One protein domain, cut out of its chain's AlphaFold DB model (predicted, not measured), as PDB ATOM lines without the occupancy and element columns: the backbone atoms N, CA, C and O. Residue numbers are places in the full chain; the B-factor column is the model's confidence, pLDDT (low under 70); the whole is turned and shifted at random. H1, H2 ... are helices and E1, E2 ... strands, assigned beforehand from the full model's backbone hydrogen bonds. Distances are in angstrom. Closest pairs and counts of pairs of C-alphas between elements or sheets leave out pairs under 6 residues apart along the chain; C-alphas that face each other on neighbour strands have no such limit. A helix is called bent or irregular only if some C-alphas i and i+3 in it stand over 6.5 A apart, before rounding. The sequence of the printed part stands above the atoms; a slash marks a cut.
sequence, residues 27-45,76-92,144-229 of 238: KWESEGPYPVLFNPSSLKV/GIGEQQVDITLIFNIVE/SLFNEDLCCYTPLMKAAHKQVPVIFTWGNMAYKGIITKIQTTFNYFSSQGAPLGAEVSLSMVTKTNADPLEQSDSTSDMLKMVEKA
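This is residues 27 to 45, 76 to 92 and 144 to 229 of the 238 residues of an uncharacterized protein of Ruminococcaceae bacterium AM28-23LB (UniProt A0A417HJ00). A long, twisted and curled sheet of five strands forms the body, bent sharply in E5, with the helix H1 packed on it close to that bend and the strand E1 passing near H1 and E4. The long hairpin of E5 and E6, with E3 beside E6, runs along the length of the body, while H2 sticks out at the end of the printed part. The printed part has 122 residues with two named helices and six named strands, in the order E1 E2 E3 H1 E4 E5 E6 H2; the sheet runs E2 E3 E6 E5 E4, antiparallel throughout, and the class is mixed, helices and strands. It is elongated, spanning 56 by 30 by 26 A, and only just compact, close to loose, with a radius of gyration of the C-alphas of 16.4 A.

Begin with the longest strand, E5: find C-alpha 173 at (15.131, -16.480, -5.119) and go to C-alpha 189, 33.2 A away, through a bend of 102 degrees at residue 176. E6 comes back over residues 195 to 205, 27.8 A, and bends by 54 degrees at residue 198. Look for E3 at residues 80 to 89, 29.0 A long, for E2 at residues 43 to 45, and for E4 at residues 165 to 170, 16.9 A. E1, residues 28 to 35, starts the named elements with C-alpha 28 at (8.757, -13.257, 14.034) and is 19.9 A long. H1 covers residues 153 to 162, 14.3 A. H2, residues 215 to 229, is 21.7 A long and ends at C-alpha 229, (11.926, -28.048, 1.128).

Start in the sheet, whose edge strands are E2 and E4. E5 and E6 form a hairpin, antiparallel at 152 degrees, where N 183 and O 201 are 2.9 A apart, within hydrogen-bond range. The pairing of E5 is staggered: its residues 173 to 178 pair with E4 and its residues 178 to 189 with E6. E4 and E5 form a second hairpin, with N 168 and O 175 at 2.8 A, and E4 E5 E6 make a meander, each strand the antiparallel neighbour of the one before. On the other side of E6 find E3, antiparallel at 173 degrees, with N 84 and O 202 at 2.8 A. Beyond it E2 is antiparallel to E3 at 167 degrees, with N 83 and O 44 at 2.9 A. H1 is on the sheet; the closest C-alphas of H1 and E5 are those of Ala 160 and Ile 179, 5.0 A apart, and those of H1 and E4 are Ala 159 and Val 166, 7.3 A. E1 pairs with no named strand; it is near E4, with 13 pairs of C-alphas within 10 A, and near H1, with 5. H2 is not on the sheet and is apart from H1. In H1 every O i to N i+4 pair is within hydrogen-bond range; in H2 9 of 11 are.

The two C-alphas farthest apart are those of Ser 191 and Leu 213, 56.5 A. Residues 213 to 229, of which 215 to 229 belong to H2, stand free; the body without them spans 55 by 28 by 24 A. Expect two cuts: C-alphas 45 and 76 are 18.3 A apart across the first, and C-alphas 92 and 144 are 12.1 A apart across the second. Of the links that are printed whole, none is long. The mean pLDDT of the printed part is 81.0, and the low values, under 70, are at residues 76 to 78 and 207 to 229.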
ATOM      1  N   LYS A  27      11.647 -15.089  17.502       81.25
ATOM      2  CA  LYS A  27      11.068 -15.378  16.183       81.25
ATOM      3  C   LYS A  27       9.966 -14.389  15.833       81.25
ATOM      4  O   LYS A  27       9.235 -13.900  16.688       81.25
ATOM      5  N   TRP A  28       9.814 -14.124  14.541       83.00
ATOM      6  CA  TRP A  28       8.757 -13.257  14.034       83.00
ATOM      7  C   TRP A  28       7.543 -14.074  13.597       83.00
ATOM      8  O   TRP A  28       7.661 -15.026  12.825       83.00
ATOM      9  N   GLU A  29       6.365 -13.679  14.065       87.62
ATOM     10  CA  GLU A  29       5.109 -13.999  13.394       87.62
ATOM     11  C   GLU A  29       5.085 -13.279  12.053       87.62
ATOM     12  O   GLU A  29       5.557 -12.148  11.938       87.62
ATOM     13  N   SER A  30       4.600 -13.975  11.031       88.31
ATOM     14  CA  SER A  30       4.625 -13.509   9.650       88.31
ATOM     15  C   SER A  30       3.234 -13.632   9.041       88.31
ATOM     16  O   SER A  30       2.515 -14.581   9.344       88.31
ATOM     17  N   GLU A  31       2.885 -12.694   8.172       90.56
ATOM     18  CA  GLU A  31       1.646 -12.660   7.400       90.56
ATOM     19  C   GLU A  31       1.963 -12.707   5.897       90.56
ATOM     20  O   GLU A  31       3.029 -12.253   5.461       90.56
ATOM     21  N   GLY A  32       1.053 -13.286   5.112       86.25
ATOM     22  CA  GLY A  32       1.233 -13.561   3.685       86.25
ATOM     23  C   GLY A  32       1.266 -15.065   3.363       86.25
ATOM     24  O   GLY A  32       0.877 -15.885   4.201       86.25
ATOM     25  N   PRO A  33       1.721 -15.454   2.158       89.25
ATOM     26  CA  PRO A  33       2.378 -14.617   1.150       89.25
ATOM     27  C   PRO A  33       1.406 -13.684   0.413       89.25
ATOM     28  O   PRO A  33       0.348 -14.113  -0.040       89.25
ATOM     29  N   TYR A  34       1.797 -12.421   0.237       91.62
ATOM     30  CA  TYR A  34       1.085 -11.458  -0.598       91.62
ATOM     31  C   TYR A  34       1.684 -11.449  -2.009       91.62
ATOM     32  O   TYR A  34       2.817 -10.983  -2.180       91.62
ATOM     33  N   PRO A  35       0.978 -11.965  -3.026       90.81
ATOM     34  CA  PRO A  35       1.472 -11.943  -4.394       90.81
ATOM     35  C   PRO A  35       1.462 -10.522  -4.965       90.81
ATOM     36  O   PRO A  35       0.563  -9.726  -4.685       90.81
ATOM     37  N   VAL A  36       2.441 -10.215  -5.814       91.00
ATOM     38  CA  VAL A  36       2.429  -8.973  -6.595       91.00
ATOM     39  C   VAL A  36       1.370  -9.039  -7.702       91.00
ATOM     40  O   VAL A  36       1.052 -10.112  -8.233       91.00
ATOM     41  N   LEU A  37       0.823  -7.882  -8.089       87.25
ATOM     42  CA  LEU A  37      -0.099  -7.807  -9.227       87.25
ATOM     43  C   LEU A  37       0.634  -8.141 -10.529       87.25
ATOM     44  O   LEU A  37       0.248  -9.079 -11.228       87.25
ATOM     45  N   PHE A  38       1.760  -7.467 -10.765       89.19
ATOM     46  CA  PHE A  38       2.667  -7.727 -11.877       89.19
ATOM     47  C   PHE A  38       4.069  -7.998 -11.346       89.19
ATOM     48  O   PHE A  38       4.538  -7.320 -10.430       89.19
ATOM     49  N   ASN A  39       4.739  -8.996 -11.923       90.19
ATOM     50  CA  ASN A  39       6.138  -9.244 -11.602       90.19
ATOM     51  C   ASN A  39       6.991  -8.036 -12.020       90.19
ATOM     52  O   ASN A  39       6.717  -7.435 -13.064       90.19
ATOM     53  N   PRO A  40       8.021  -7.681 -11.235       86.94
ATOM     54  CA  PRO A  40       8.912  -6.592 -11.598       86.94
ATOM     55  C   PRO A  40       9.661  -6.933 -12.893       86.94
ATOM     56  O   PRO A  40      10.109  -8.063 -13.088       86.94
ATOM     57  N   SER A  41       9.822  -5.946 -13.776       85.31
ATOM     58  CA  SER A  41      10.579  -6.104 -15.028       85.31
ATOM     59  C   SER A  41      12.090  -6.177 -14.799       85.31
ATOM     60  O   SER A  41      12.823  -6.713 -15.626       85.31
ATOM     61  N   SER A  42      12.560  -5.634 -13.675       83.25
ATOM     62  CA  SER A  42      13.962  -5.655 -13.276       83.25
ATOM     63  C   SER A  42      14.100  -5.692 -11.757       83.25
ATOM     64  O   SER A  42      13.251  -5.191 -11.018       83.25
ATOM     65  N   LEU A  43      15.188  -6.306 -11.303       86.56
ATOM     66  CA  LEU A  43      15.610  -6.337  -9.911       86.56
ATOM     67  C   LEU A  43      17.082  -5.960  -9.859       86.56
ATOM     68  O   LEU A  43      17.897  -6.547 -10.573       86.56
ATOM     69  N   LYS A  44      17.427  -4.996  -9.007       89.44
ATOM     70  CA  LYS A  44      18.814  -4.590  -8.801       89.44
ATOM     71  C   LYS A  44      19.247  -5.009  -7.408       89.44
ATOM     72  O   LYS A  44      18.739  -4.496  -6.419       89.44
ATOM     73  N   VAL A  45      20.204  -5.930  -7.347       86.19
ATOM     74  CA  VAL A  45      20.855  -6.348  -6.103       86.19
ATOM     75  C   VAL A  45      22.237  -5.710  -6.063       86.19
ATOM     76  O   VAL A  45      23.039  -5.899  -6.976       86.19
ATOM     77  N   GLY A  76      34.462  -5.713   7.215       57.91
ATOM     78  CA  GLY A  76      33.346  -6.660   7.261       57.91
ATOM     79  C   GLY A  76      32.559  -6.689   5.950       57.91
ATOM     80  O   GLY A  76      32.732  -5.821   5.097       57.91
ATOM     81  N   ILE A  77      31.714  -7.709   5.776       59.53
ATOM     82  CA  ILE A  77      30.771  -7.800   4.651       59.53
ATOM     83  C   ILE A  77      29.739  -6.694   4.848       59.53
ATOM     84  O   ILE A  77      29.060  -6.679   5.873       59.53
ATOM     85  N   GLY A  78      29.650  -5.748   3.915       61.38
ATOM     86  CA  GLY A  78      28.690  -4.662   4.065       61.38
ATOM     87  C   GLY A  78      27.293  -5.005   3.549       61.38
ATOM     88  O   GLY A  78      27.003  -6.125   3.125       61.38
ATOM     89  N   GLU A  79      26.411  -4.019   3.664       70.75
ATOM     90  CA  GLU A  79      24.974  -4.175   3.474       70.75
ATOM     91  C   GLU A  79      24.629  -4.609   2.043       70.75
ATOM     92  O   GLU A  79      25.148  -4.068   1.057       70.75
ATOM     93  N   GLN A  80      23.727  -5.588   1.932       81.31
ATOM     94  CA  GLN A  80      23.041  -5.875   0.681       81.31
ATOM     95  C   GLN A  80      21.801  -4.990   0.609       81.31
ATOM     96  O   GLN A  80      21.061  -4.857   1.585       81.31
ATOM     97  N   GLN A  81      21.587  -4.389  -0.555       87.38
ATOM     98  CA  GLN A  81      20.407  -3.614  -0.899       87.38
ATOM     99  C   GLN A  81      19.773  -4.212  -2.150       87.38
ATOM    100  O   GLN A  81      20.465  -4.544  -3.115       87.38
ATOM    101  N   VAL A  82      18.452  -4.328  -2.128       88.88
ATOM    102  CA  VAL A  82      17.638  -4.740  -3.264       88.88
ATOM    103  C   VAL A  82      16.679  -3.617  -3.597       88.88
ATOM    104  O   VAL A  82      15.876  -3.224  -2.754       88.88
ATOM    105  N   ASP A  83      16.768  -3.127  -4.827       91.19
ATOM    106  CA  ASP A  83      15.841  -2.155  -5.393       91.19
ATOM    107  C   ASP A  83      14.895  -2.861  -6.373       91.19
ATOM    108  O   ASP A  83      15.326  -3.619  -7.252       91.19
ATOM    109  N   ILE A  84      13.599  -2.610  -6.201       91.31
ATOM    110  CA  ILE A  84      12.493  -3.242  -6.922       91.31
ATOM    111  C   ILE A  84      11.528  -2.154  -7.390       91.31
ATOM    112  O   ILE A  84      11.084  -1.337  -6.586       91.31
ATOM    113  N   THR A  85      11.134  -2.186  -8.661       91.75
ATOM    114  CA  THR A  85      10.002  -1.391  -9.159       91.75
ATOM    115  C   THR A  85       8.788  -2.296  -9.316       91.75
ATOM    116  O   THR A  85       8.803  -3.239 -10.107       91.75
ATOM    117  N   LEU A  86       7.741  -2.020  -8.544       90.00
ATOM    118  CA  LEU A  86       6.473  -2.738  -8.552       90.00
ATOM    119  C   LEU A  86       5.418  -1.915  -9.284       90.00
ATOM    120  O   LEU A  86       5.308  -0.707  -9.082       90.00
ATOM    121  N   ILE A  87       4.606  -2.588 -10.093       90.56
ATOM    122  CA  ILE A  87       3.461  -1.979 -10.766       90.56
ATOM    123  C   ILE A  87       2.195  -2.534 -10.128       90.56
ATOM    124  O   ILE A  87       2.001  -3.749 -10.042       90.56
ATOM    125  N   PHE A  88       1.333  -1.624  -9.700       88.62
ATOM    126  CA  PHE A  88      -0.003  -1.920  -9.229       88.62
ATOM    127  C   PHE A  88      -0.994  -1.337 -10.221       88.62
ATOM    128  O   PHE A  88      -1.005  -0.133 -10.452       88.62
ATOM    129  N   ASN A  89      -1.812  -2.185 -10.826       89.19
ATOM    130  CA  ASN A  89      -2.859  -1.748 -11.730       89.19
ATOM    131  C   ASN A  89      -4.042  -2.699 -11.574       89.19
ATOM    132  O   ASN A  89      -3.892  -3.888 -11.835       89.19
ATOM    133  N   ILE A  90      -5.166  -2.166 -11.097       87.62
ATOM    134  CA  ILE A  90      -6.440  -2.883 -10.958       87.62
ATOM    135  C   ILE A  90      -7.543  -2.249 -11.818       87.62
ATOM    136  O   ILE A  90      -8.729  -2.397 -11.531       87.62
ATOM    137  N   VAL A  91      -7.169  -1.458 -12.832       86.50
ATOM    138  CA  VAL A  91      -8.123  -0.724 -13.678       86.50
ATOM    139  C   VAL A  91      -9.006  -1.685 -14.468       86.50
ATOM    140  O   VAL A  91     -10.201  -1.438 -14.602       86.50
ATOM    141  N   GLU A  92      -8.453  -2.796 -14.951       84.88
ATOM    142  CA  GLU A  92      -9.229  -3.813 -15.664       84.88
ATOM    143  C   GLU A  92     -10.248  -4.486 -14.737       84.88
ATOM    144  O   GLU A  92     -11.420  -4.602 -15.094       84.88
ATOM    145  N   SER A 144      -9.850  -0.625  -4.485       88.62
ATOM    146  CA  SER A 144      -8.756   0.326  -4.341       88.62
ATOM    147  C   SER A 144      -7.453  -0.415  -4.103       88.62
ATOM    148  O   SER A 144      -7.441  -1.476  -3.478       88.62
ATOM    149  N   LEU A 145      -6.338   0.192  -4.508       89.00
ATOM    150  CA  LEU A 145      -5.004  -0.278  -4.129       89.00
ATOM    151  C   LEU A 145      -4.793  -0.311  -2.610       89.00
ATOM    152  O   LEU A 145      -3.901  -1.003  -2.129       89.00
ATOM    153  N   PHE A 146      -5.609   0.411  -1.839       89.38
ATOM    154  CA  PHE A 146      -5.543   0.363  -0.381       89.38
ATOM    155  C   PHE A 146      -6.169  -0.894   0.230       89.38
ATOM    156  O   PHE A 146      -5.961  -1.153   1.417       89.38
ATOM    157  N   ASN A 147      -6.907  -1.681  -0.551       87.38
ATOM    158  CA  ASN A 147      -7.504  -2.916  -0.077       87.38
ATOM    159  C   ASN A 147      -6.452  -4.037  -0.002       87.38
ATOM    160  O   ASN A 147      -5.892  -4.458  -1.015       87.38
ATOM    161  N   GLU A 148      -6.217  -4.528   1.213       85.56
ATOM    162  CA  GLU A 148      -5.230  -5.571   1.530       85.56
ATOM    163  C   GLU A 148      -5.549  -6.919   0.874       85.56
ATOM    164  O   GLU A 148      -4.630  -7.679   0.572       85.56
ATOM    165  N   ASP A 149      -6.826  -7.186   0.592       83.69
ATOM    166  CA  ASP A 149      -7.263  -8.421  -0.060       83.69
ATOM    167  C   ASP A 149      -7.013  -8.399  -1.578       83.69
ATOM    168  O   ASP A 149      -6.987  -9.451  -2.219       83.69
ATOM    169  N   LEU A 150      -6.843  -7.210  -2.172       82.69
ATOM    170  CA  LEU A 150      -6.638  -7.050  -3.616       82.69
ATOM    171  C   LEU A 150      -5.162  -7.055  -3.998       82.69
ATOM    172  O   LEU A 150      -4.795  -7.632  -5.022       82.69
ATOM    173  N   CYS A 151      -4.308  -6.390  -3.218       86.81
ATOM    174  CA  CYS A 151      -2.887  -6.336  -3.524       86.81
ATOM    175  C   CYS A 151      -2.003  -6.099  -2.298       86.81
ATOM    176  O   CYS A 151      -2.429  -5.651  -1.235       86.81
ATOM    177  N   CYS A 152      -0.707  -6.351  -2.476       90.81
ATOM    178  CA  CYS A 152       0.290  -6.225  -1.419       90.81
ATOM    179  C   CYS A 152       0.685  -4.772  -1.076       90.81
ATOM    180  O   CYS A 152       1.597  -4.578  -0.275       90.81
ATOM    181  N   TYR A 153       0.035  -3.748  -1.642       92.81
ATOM    182  CA  TYR A 153       0.418  -2.344  -1.446       92.81
ATOM    183  C   TYR A 153       0.309  -1.899   0.021       92.81
ATOM    184  O   TYR A 153       1.303  -1.492   0.626       92.81
ATOM    185  N   THR A 154      -0.879  -2.013   0.621       92.62
ATOM    186  CA  THR A 154      -1.111  -1.602   2.016       92.62
ATOM    187  C   THR A 154      -0.249  -2.379   3.015       92.62
ATOM    188  O   THR A 154       0.360  -1.736   3.880       92.62
ATOM    189  N   PRO A 155      -0.109  -3.716   2.911       92.81
ATOM    190  CA  PRO A 155       0.805  -4.461   3.769       92.81
ATOM    191  C   PRO A 155       2.254  -3.964   3.654       92.81
ATOM    192  O   PRO A 155       2.907  -3.760   4.678       92.81
ATOM    193  N   LEU A 156       2.749  -3.679   2.442       93.00
ATOM    194  CA  LEU A 156       4.103  -3.147   2.237       93.00
ATOM    195  C   LEU A 156       4.286  -1.747   2.838       93.00
ATOM    196  O   LEU A 156       5.309  -1.488   3.474       93.00
ATOM    197  N   MET A 157       3.293  -0.867   2.708       93.31
ATOM    198  CA  MET A 157       3.316   0.455   3.344       93.31
ATOM    199  C   MET A 157       3.353   0.348   4.873       93.31
ATOM    200  O   MET A 157       4.180   0.988   5.527       93.31
ATOM    201  N   LYS A 158       2.511  -0.518   5.457       92.19
ATOM    202  CA  LYS A 158       2.532  -0.808   6.900       92.19
ATOM    203  C   LYS A 158       3.892  -1.354   7.333       92.19
ATOM    204  O   LYS A 158       4.403  -0.949   8.377       92.19
ATOM    205  N   ALA A 159       4.478  -2.251   6.541       91.50
ATOM    206  CA  ALA A 159       5.773  -2.849   6.830       91.50
ATOM    207  C   ALA A 159       6.906  -1.813   6.814       91.50
ATOM    208  O   ALA A 159       7.728  -1.791   7.730       91.50
ATOM    209  N   ALA A 160       6.904  -0.916   5.824       91.69
ATOM    210  CA  ALA A 160       7.859   0.181   5.716       91.69
ATOM    211  C   ALA A 160       7.757   1.151   6.903       91.69
ATOM    212  O   ALA A 160       8.772   1.507   7.497       91.69
ATOM    213  N   HIS A 161       6.538   1.519   7.305       90.56
ATOM    214  CA  HIS A 161       6.315   2.422   8.438       90.56
ATOM    215  C   HIS A 161       6.739   1.802   9.775       90.56
ATOM    216  O   HIS A 161       7.325   2.480  10.615       90.56
ATOM    217  N   LYS A 162       6.451   0.512   9.980       89.56
ATOM    218  CA  LYS A 162       6.827  -0.209  11.205       89.56
ATOM    219  C   LYS A 162       8.283  -0.689  11.202       89.56
ATOM    220  O   LYS A 162       8.737  -1.199  12.221       89.56
ATOM    221  N   GLN A 163       8.990  -0.561  10.075       89.06
ATOM    222  CA  GLN A 163      10.356  -1.058   9.868       89.06
ATOM    223  C   GLN A 163      10.538  -2.530  10.276       89.06
ATOM    224  O   GLN A 163      11.548  -2.924  10.867       89.06
ATOM    225  N   VAL A 164       9.536  -3.351   9.962       89.94
ATOM    226  CA  VAL A 164       9.535  -4.786  10.265       89.94
ATOM    227  C   VAL A 164      10.244  -5.583   9.166       89.94
ATOM    228  O   VAL A 164      10.310  -5.128   8.020       89.94
ATOM    229  N   PRO A 165      10.783  -6.775   9.482       91.56
ATOM    230  CA  PRO A 165      11.349  -7.658   8.472       91.56
ATOM    231  C   PRO A 165      10.339  -8.039   7.381       91.56
ATOM    232  O   PRO A 165       9.191  -8.381   7.659       91.56
ATOM    233  N   VAL A 166      10.798  -8.040   6.138       93.06
ATOM    234  CA  VAL A 166      10.053  -8.442   4.948       93.06
ATOM    235  C   VAL A 166      10.898  -9.432   4.159       93.06
ATOM    236  O   VAL A 166      12.111  -9.260   4.012       93.06
ATOM    237  N   ILE A 167      10.256 -10.481   3.658       93.56
ATOM    238  CA  ILE A 167      10.866 -11.483   2.791       93.56
ATOM    239  C   ILE A 167      10.220 -11.360   1.416       93.56
ATOM    240  O   ILE A 167       9.024 -11.598   1.270       93.56
ATOM    241  N   PHE A 168      11.016 -10.989   0.422       93.31
ATOM    242  CA  PHE A 168      10.656 -11.059  -0.986       93.31
ATOM    243  C   PHE A 168      11.034 -12.435  -1.531       93.31
ATOM    244  O   PHE A 168      12.159 -12.885  -1.318       93.31
ATOM    245  N   THR A 169      10.128 -13.097  -2.243       92.12
ATOM    246  CA  THR A 169      10.399 -14.377  -2.905       92.12
ATOM    247  C   THR A 169       9.950 -14.342  -4.357       92.12
ATOM    248  O   THR A 169       8.900 -13.790  -4.675       92.12
ATOM    249  N   TRP A 170      10.737 -14.936  -5.252       91.44
ATOM    250  CA  TRP A 170      10.362 -15.110  -6.654       91.44
ATOM    251  C   TRP A 170      11.042 -16.351  -7.236       91.44
ATOM    252  O   TRP A 170      12.267 -16.396  -7.369       91.44
ATOM    253  N   GLY A 171      10.251 -17.384  -7.545       86.38
ATOM    254  CA  GLY A 171      10.780 -18.702  -7.900       86.38
ATOM    255  C   GLY A 171      11.683 -19.236  -6.784       86.38
ATOM    256  O   GLY A 171      11.266 -19.340  -5.633       86.38
ATOM    257  N   ASN A 172      12.950 -19.504  -7.109       84.44
ATOM    258  CA  ASN A 172      13.950 -19.993  -6.148       84.44
ATOM    259  C   ASN A 172      14.728 -18.880  -5.427       84.44
ATOM    260  O   ASN A 172      15.604 -19.170  -4.612       84.44
ATOM    261  N   MET A 173      14.456 -17.614  -5.738       85.44
ATOM    262  CA  MET A 173      15.131 -16.480  -5.119       85.44
ATOM    263  C   MET A 173      14.358 -16.011  -3.890       85.44
ATOM    264  O   MET A 173      13.143 -15.830  -3.949       85.44
ATOM    265  N   ALA A 174      15.071 -15.765  -2.793       89.50
ATOM    266  CA  ALA A 174      14.513 -15.185  -1.581       89.50
ATOM    267  C   ALA A 174      15.446 -14.100  -1.039       89.50
ATOM    268  O   ALA A 174      16.654 -14.308  -0.935       89.50
ATOM    269  N   TYR A 175      14.878 -12.955  -0.673       90.06
ATOM    270  CA  TYR A 175      15.603 -11.840  -0.088       90.06
ATOM    271  C   TYR A 175      14.899 -11.352   1.172       90.06
ATOM    272  O   TYR A 175      13.741 -10.940   1.134       90.06
ATOM    273  N   LYS A 176      15.605 -11.401   2.302       91.25
ATOM    274  CA  LYS A 176      15.100 -10.985   3.613       91.25
ATOM    275  C   LYS A 176      15.755  -9.672   4.012       91.25
ATOM    276  O   LYS A 176      16.972  -9.597   4.112       91.25
ATOM    277  N   GLY A 177      14.954  -8.665   4.322       91.12
ATOM    278  CA  GLY A 177      15.463  -7.365   4.743       91.12
ATOM    279  C   GLY A 177      14.406  -6.537   5.450       91.12
ATOM    280  O   GLY A 177      13.341  -7.035   5.786       91.12
ATOM    281  N   ILE A 178      14.703  -5.267   5.679       92.44
ATOM    282  CA  ILE A 178      13.705  -4.256   6.039       92.44
ATOM    283  C   ILE A 178      13.514  -3.313   4.858       92.44
ATOM    284  O   ILE A 178      14.457  -3.067   4.105       92.44
ATOM    285  N   ILE A 179      12.311  -2.773   4.699       93.62
ATOM    286  CA  ILE A 179      12.057  -1.741   3.693       93.62
ATOM    287  C   ILE A 179      12.664  -0.431   4.200       93.62
ATOM    288  O   ILE A 179      12.283   0.059   5.261       93.62
ATOM    289  N   THR A 180      13.613   0.123   3.451       91.62
ATOM    290  CA  THR A 180      14.286   1.390   3.780       91.62
ATOM    291  C   THR A 180      13.710   2.563   3.004       91.62
ATOM    292  O   THR A 180      13.695   3.685   3.503       91.62
ATOM    293  N   LYS A 181      13.204   2.308   1.794       92.38
ATOM    294  CA  LYS A 181      12.550   3.311   0.958       92.38
ATOM    295  C   LYS A 181      11.328   2.703   0.292       92.38
ATOM    296  O   LYS A 181      11.407   1.631  -0.299       92.38
ATOM    297  N   ILE A 182      10.213   3.420   0.357       93.88
ATOM    298  CA  ILE A 182       9.029   3.153  -0.451       93.88
ATOM    299  C   ILE A 182       8.554   4.481  -1.029       93.88
ATOM    300  O   ILE A 182       8.285   5.433  -0.301       93.88
ATOM    301  N   GLN A 183       8.531   4.578  -2.352       93.81
ATOM    302  CA  GLN A 183       8.098   5.771  -3.066       93.81
ATOM    303  C   GLN A 183       6.992   5.365  -4.028       93.81
ATOM    304  O   GLN A 183       7.207   4.525  -4.895       93.81
ATOM    305  N   THR A 184       5.810   5.944  -3.841       93.38
ATOM    306  CA  THR A 184       4.622   5.644  -4.644       93.38
ATOM    307  C   THR A 184       4.301   6.820  -5.550       93.38
ATOM    308  O   THR A 184       4.223   7.956  -5.081       93.38
ATOM    309  N   THR A 185       4.043   6.539  -6.821       95.38
ATOM    310  CA  THR A 185       3.470   7.487  -7.773       95.38
ATOM    311  C   THR A 185       2.152   6.917  -8.274       95.38
ATOM    312  O   THR A 185       2.131   5.965  -9.051       95.38
ATOM    313  N   PHE A 186       1.043   7.491  -7.808       93.25
ATOM    314  CA  PHE A 186      -0.284   7.145  -8.311       93.25
ATOM    315  C   PHE A 186      -0.471   7.732  -9.706       93.25
ATOM    316  O   PHE A 186      -0.228   8.921  -9.918       93.25
ATOM    317  N   ASN A 187      -0.898   6.900 -10.649       92.88
ATOM    318  CA  ASN A 187      -1.060   7.279 -12.051       92.88
ATOM    319  C   ASN A 187      -2.502   7.122 -12.553       92.88
ATOM    320  O   ASN A 187      -2.818   7.632 -13.626       92.88
ATOM    321  N   TYR A 188      -3.381   6.468 -11.787       90.94
ATOM    322  CA  TYR A 188      -4.782   6.298 -12.157       90.94
ATOM    323  C   TYR A 188      -5.702   6.258 -10.935       90.94
ATOM    324  O   TYR A 188      -5.419   5.575  -9.946       90.94
ATOM    325  N   PHE A 189      -6.838   6.944 -11.040       91.94
ATOM    326  CA  PHE A 189      -7.874   7.019 -10.014       91.94
ATOM    327  C   PHE A 189      -9.242   6.709 -10.622       91.94
ATOM    328  O   PHE A 189      -9.507   7.045 -11.774       91.94
ATOM    329  N   SER A 190     -10.111   6.079  -9.836       88.12
ATOM    330  CA  SER A 190     -11.531   5.928 -10.166       88.12
ATOM    331  C   SER A 190     -12.244   7.284 -10.185       88.12
ATOM    332  O   SER A 190     -11.754   8.275  -9.638       88.12
ATOM    333  N   SER A 191     -13.462   7.313 -10.732       83.94
ATOM    334  CA  SER A 191     -14.367   8.472 -10.654       83.94
ATOM    335  C   SER A 191     -14.694   8.886  -9.212       83.94
ATOM    336  O   SER A 191     -14.992  10.050  -8.959       83.94
ATOM    337  N   GLN A 192     -14.594   7.951  -8.261       83.69
ATOM    338  CA  GLN A 192     -14.796   8.169  -6.825       83.69
ATOM    339  C   GLN A 192     -13.510   8.595  -6.091       83.69
ATOM    340  O   GLN A 192     -13.519   8.770  -4.875       83.69
ATOM    341  N   GLY A 193     -12.389   8.755  -6.804       84.88
ATOM    342  CA  GLY A 193     -11.106   9.177  -6.233       84.88
ATOM    343  C   GLY A 193     -10.301   8.063  -5.556       84.88
ATOM    344  O   GLY A 193      -9.243   8.336  -4.992       84.88
ATOM    345  N   ALA A 194     -10.747   6.805  -5.620       88.81
ATOM    346  CA  ALA A 194      -9.959   5.668  -5.147       88.81
ATOM    347  C   ALA A 194      -8.794   5.373  -6.115       88.81
ATOM    348  O   ALA A 194      -9.036   5.306  -7.324       88.81
ATOM    349  N   PRO A 195      -7.551   5.190  -5.631       91.88
ATOM    350  CA  PRO A 195      -6.414   4.869  -6.487       91.88
ATOM    351  C   PRO A 195      -6.542   3.452  -7.050       91.88
ATOM    352  O   PRO A 195      -6.729   2.495  -6.297       91.88
ATOM    353  N   LEU A 196      -6.394   3.324  -8.368       91.62
ATOM    354  CA  LEU A 196      -6.457   2.046  -9.091       91.62
ATOM    355  C   LEU A 196      -5.114   1.673  -9.729       91.62
ATOM    356  O   LEU A 196      -4.852   0.501  -9.984       91.62
ATOM    357  N   GLY A 197      -4.272   2.672  -9.993       92.12
ATOM    358  CA  GLY A 197      -2.968   2.505 -10.617       92.12
ATOM    359  C   GLY A 197      -1.873   3.219  -9.832       92.12
ATOM    360  O   GLY A 197      -2.028   4.385  -9.448       92.12
ATOM    361  N   ALA A 198      -0.759   2.528  -9.600       93.25
ATOM    362  CA  ALA A 198       0.437   3.093  -9.002       93.25
ATOM    363  C   ALA A 198       1.708   2.384  -9.477       93.25
ATOM    364  O   ALA A 198       1.750   1.162  -9.626       93.25
ATOM    365  N   GLU A 199       2.776   3.157  -9.624       93.50
ATOM    366  CA  GLU A 199       4.138   2.640  -9.689       93.50
ATOM    367  C   GLU A 199       4.806   2.842  -8.327       93.50
ATOM    368  O   GLU A 199       4.731   3.922  -7.734       93.50
ATOM    369  N   VAL A 200       5.436   1.792  -7.803       93.19
ATOM    370  CA  VAL A 200       6.072   1.799  -6.486       93.19
ATOM    371  C   VAL A 200       7.533   1.413  -6.624       93.19
ATOM    372  O   VAL A 200       7.861   0.280  -6.962       93.19
ATOM    373  N   SER A 201       8.418   2.352  -6.306       93.00
ATOM    374  CA  SER A 201       9.843   2.080  -6.126       93.00
ATOM    375  C   SER A 201      10.103   1.670  -4.678       93.00
ATOM    376  O   SER A 201       9.868   2.451  -3.750       93.00
ATOM    377  N   LEU A 202      10.585   0.447  -4.490       93.81
ATOM    378  CA  LEU A 202      10.838  -0.189  -3.205       93.81
ATOM    379  C   LEU A 202      12.332  -0.498  -3.059       93.81
ATOM    380  O   LEU A 202      12.908  -1.151  -3.922       93.81
ATOM    381  N   SER A 203      12.934  -0.103  -1.940       92.81
ATOM    382  CA  SER A 203      14.294  -0.501  -1.563       92.81
ATOM    383  C   SER A 203      14.271  -1.271  -0.251       92.81
ATOM    384  O   SER A 203      13.643  -0.849   0.725       92.81
ATOM    385  N   MET A 204      14.981  -2.395  -0.217       93.25
ATOM    386  CA  MET A 204      15.116  -3.260   0.949       93.25
ATOM    387  C   MET A 204      16.586  -3.478   1.295       93.25
ATOM    388  O   MET A 204      17.373  -3.836   0.422       93.25
ATOM    389  N   VAL A 205      16.951  -3.362   2.571       90.88
ATOM    390  CA  VAL A 205      18.317  -3.640   3.046       90.88
ATOM    391  C   VAL A 205      18.334  -4.836   3.995       90.88
ATOM    392  O   VAL A 205      17.449  -4.982   4.847       90.88
ATOM    393  N   THR A 206      19.336  -5.704   3.875       86.12
ATOM    394  CA  THR A 206      19.612  -6.718   4.900       86.12
ATOM    395  C   THR A 206      20.249  -6.028   6.101       86.12
ATOM    396  O   THR A 206      21.311  -5.426   5.954       86.12
ATOM    397  N   LYS A 207      19.664  -6.144   7.300       66.94
ATOM    398  CA  LYS A 207      20.384  -5.755   8.520       66.94
ATOM    399  C   LYS A 207      21.530  -6.742   8.746       66.94
ATOM    400  O   LYS A 207      21.317  -7.822   9.290       66.94
ATOM    401  N   THR A 208      22.740  -6.370   8.351       52.59
ATOM    402  CA  THR A 208      23.978  -7.002   8.813       52.59
ATOM    403  C   THR A 208      24.326  -6.436  10.186       52.59
ATOM    404  O   THR A 208      25.288  -5.691  10.336       52.59
ATOM    405  N   ASN A 209      23.540  -6.774  11.210       43.72
ATOM    406  CA  ASN A 209      24.082  -6.746  12.567       43.72
ATOM    407  C   ASN A 209      24.973  -7.982  12.678       43.72
ATOM    408  O   ASN A 209      24.494  -9.062  12.998       43.72
ATOM    409  N   ALA A 210      26.240  -7.845  12.301       38.53
ATOM    410  CA  ALA A 210      27.230  -8.888  12.510       38.53
ATOM    411  C   ALA A 210      28.253  -8.381  13.521       38.53
ATOM    412  O   ALA A 210      29.311  -7.865  13.163       38.53
ATOM    413  N   ASP A 211      27.914  -8.579  14.793       35.69
ATOM    414  CA  ASP A 211      28.892  -9.168  15.694       35.69
ATOM    415  C   ASP A 211      29.233 -10.562  15.099       35.69
ATOM    416  O   ASP A 211      28.304 -11.315  14.779       35.69
ATOM    417  N   PRO A 212      30.507 -10.914  14.845       39.97
ATOM    418  CA  PRO A 212      30.893 -12.093  14.051       39.97
ATOM    419  C   PRO A 212      30.429 -13.462  14.583       39.97
ATOM    420  O   PRO A 212      30.656 -14.477  13.928       39.97
ATOM    421  N   LEU A 213      29.801 -13.512  15.759       40.19
ATOM    422  CA  LEU A 213      29.397 -14.740  16.441       40.19
ATOM    423  C   LEU A 213      27.977 -15.225  16.083       40.19
ATOM    424  O   LEU A 213      27.687 -16.391  16.316       40.19
ATOM    425  N   GLU A 214      27.110 -14.404  15.472       42.09
ATOM    426  CA  GLU A 214      25.724 -14.813  15.135       42.09
ATOM    427  C   GLU A 214      25.545 -15.371  13.703       42.09
ATOM    428  O   GLU A 214      24.476 -15.866  13.334       42.09
ATOM    429  N   GLN A 215      26.588 -15.342  12.862       41.72
ATOM    430  CA  GLN A 215      26.509 -15.843  11.478       41.72
ATOM    431  C   GLN A 215      26.432 -17.379  11.365       41.72
ATOM    432  O   GLN A 215      25.995 -17.883  10.322       41.72
ATOM    433  N   SER A 216      26.803 -18.130  12.411       43.25
ATOM    434  CA  SER A 216      26.756 -19.603  12.405       43.25
ATOM    435  C   SER A 216      25.335 -20.163  12.475       43.25
ATOM    436  O   SER A 216      25.046 -21.208  11.885       43.25
ATOM    437  N   ASP A 217      24.423 -19.454  13.136       44.94
ATOM    438  CA  ASP A 217      23.072 -19.961  13.393       44.94
ATOM    439  C   ASP A 217      22.118 -19.647  12.230       44.94
ATOM    440  O   ASP A 217      21.298 -20.473  11.838       44.94
ATOM    441  N   SER A 218      22.297 -18.496  11.572       51.19
ATOM    442  CA  SER A 218      21.446 -18.075  10.446       51.19
ATOM    443  C   SER A 218      21.693 -18.882   9.160       51.19
ATOM    444  O   SER A 218      20.759 -19.212   8.423       51.19
ATOM    445  N   THR A 219      22.946 -19.259   8.882       52.34
ATOM    446  CA  THR A 219      23.288 -20.077   7.702       52.34
ATOM    447  C   THR A 219      22.898 -21.543   7.880       52.34
ATOM    448  O   THR A 219      22.425 -22.175   6.931       52.34
ATOM    449  N   SER A 220      23.020 -22.074   9.097       48.31
ATOM    450  CA  SER A 220      22.616 -23.444   9.411       48.31
ATOM    451  C   SER A 220      21.092 -23.619   9.421       48.31
ATOM    452  O   SER A 220      20.602 -24.651   8.955       48.31
ATOM    453  N   ASP A 221      20.324 -22.606   9.830       53.06
ATOM    454  CA  ASP A 221      18.859 -22.623   9.724       53.06
ATOM    455  C   ASP A 221      18.357 -22.488   8.276       53.06
ATOM    456  O   ASP A 221      17.410 -23.183   7.889       53.06
ATOM    457  N   MET A 222      19.023 -21.685   7.436       49.84
ATOM    458  CA  MET A 222      18.713 -21.623   6.000       49.84
ATOM    459  C   MET A 222      18.990 -22.953   5.291       49.84
ATOM    460  O   MET A 222      18.148 -23.424   4.527       49.84
ATOM    461  N   LEU A 223      20.119 -23.604   5.582       48.84
ATOM    462  CA  LEU A 223      20.443 -24.921   5.022       48.84
ATOM    463  C   LEU A 223      19.421 -25.984   5.441       48.84
ATOM    464  O   LEU A 223      18.942 -26.740   4.597       48.84
ATOM    465  N   LYS A 224      18.997 -25.989   6.712       53.47
ATOM    466  CA  LYS A 224      17.958 -26.910   7.202       53.47
ATOM    467  C   LYS A 224      16.602 -26.664   6.542       53.47
ATOM    468  O   LYS A 224      15.888 -27.625   6.258       53.47
ATOM    469  N   MET A 225      16.227 -25.410   6.279       54.81
ATOM    470  CA  MET A 225      14.981 -25.092   5.571       54.81
ATOM    471  C   MET A 225      15.028 -25.496   4.093       54.81
ATOM    472  O   MET A 225      14.065 -26.088   3.604       54.81
ATOM    473  N   VAL A 226      16.147 -25.256   3.404       56.50
ATOM    474  CA  VAL A 226      16.341 -25.660   2.001       56.50
ATOM    475  C   VAL A 226      16.362 -27.184   1.863       56.50
ATOM    476  O   VAL A 226      15.716 -27.730   0.970       56.50
ATOM    477  N   GLU A 227      17.003 -27.905   2.786       50.34
ATOM    478  CA  GLU A 227      16.967 -29.371   2.808       50.34
ATOM    479  C   GLU A 227      15.564 -29.921   3.076       50.34
ATOM    480  O   GLU A 227      15.164 -30.925   2.479       50.34
ATOM    481  N   LYS A 228      14.792 -29.272   3.955       54.97
ATOM    482  CA  LYS A 228      13.420 -29.687   4.269       54.97
ATOM    483  C   LYS A 228      12.478 -29.445   3.086       54.97
ATOM    484  O   LYS A 228      11.660 -30.313   2.789       54.97
ATOM    485  N   ALA A 229      12.649 -28.335   2.366       53.25
ATOM    486  CA  ALA A 229      11.926 -28.048   1.128       53.25
ATOM    487  C   ALA A 229      12.318 -29.018  -0.003       53.25
ATOM    488  O   ALA A 229      11.451 -29.576  -0.673       53.25
TER     489      ALA A 229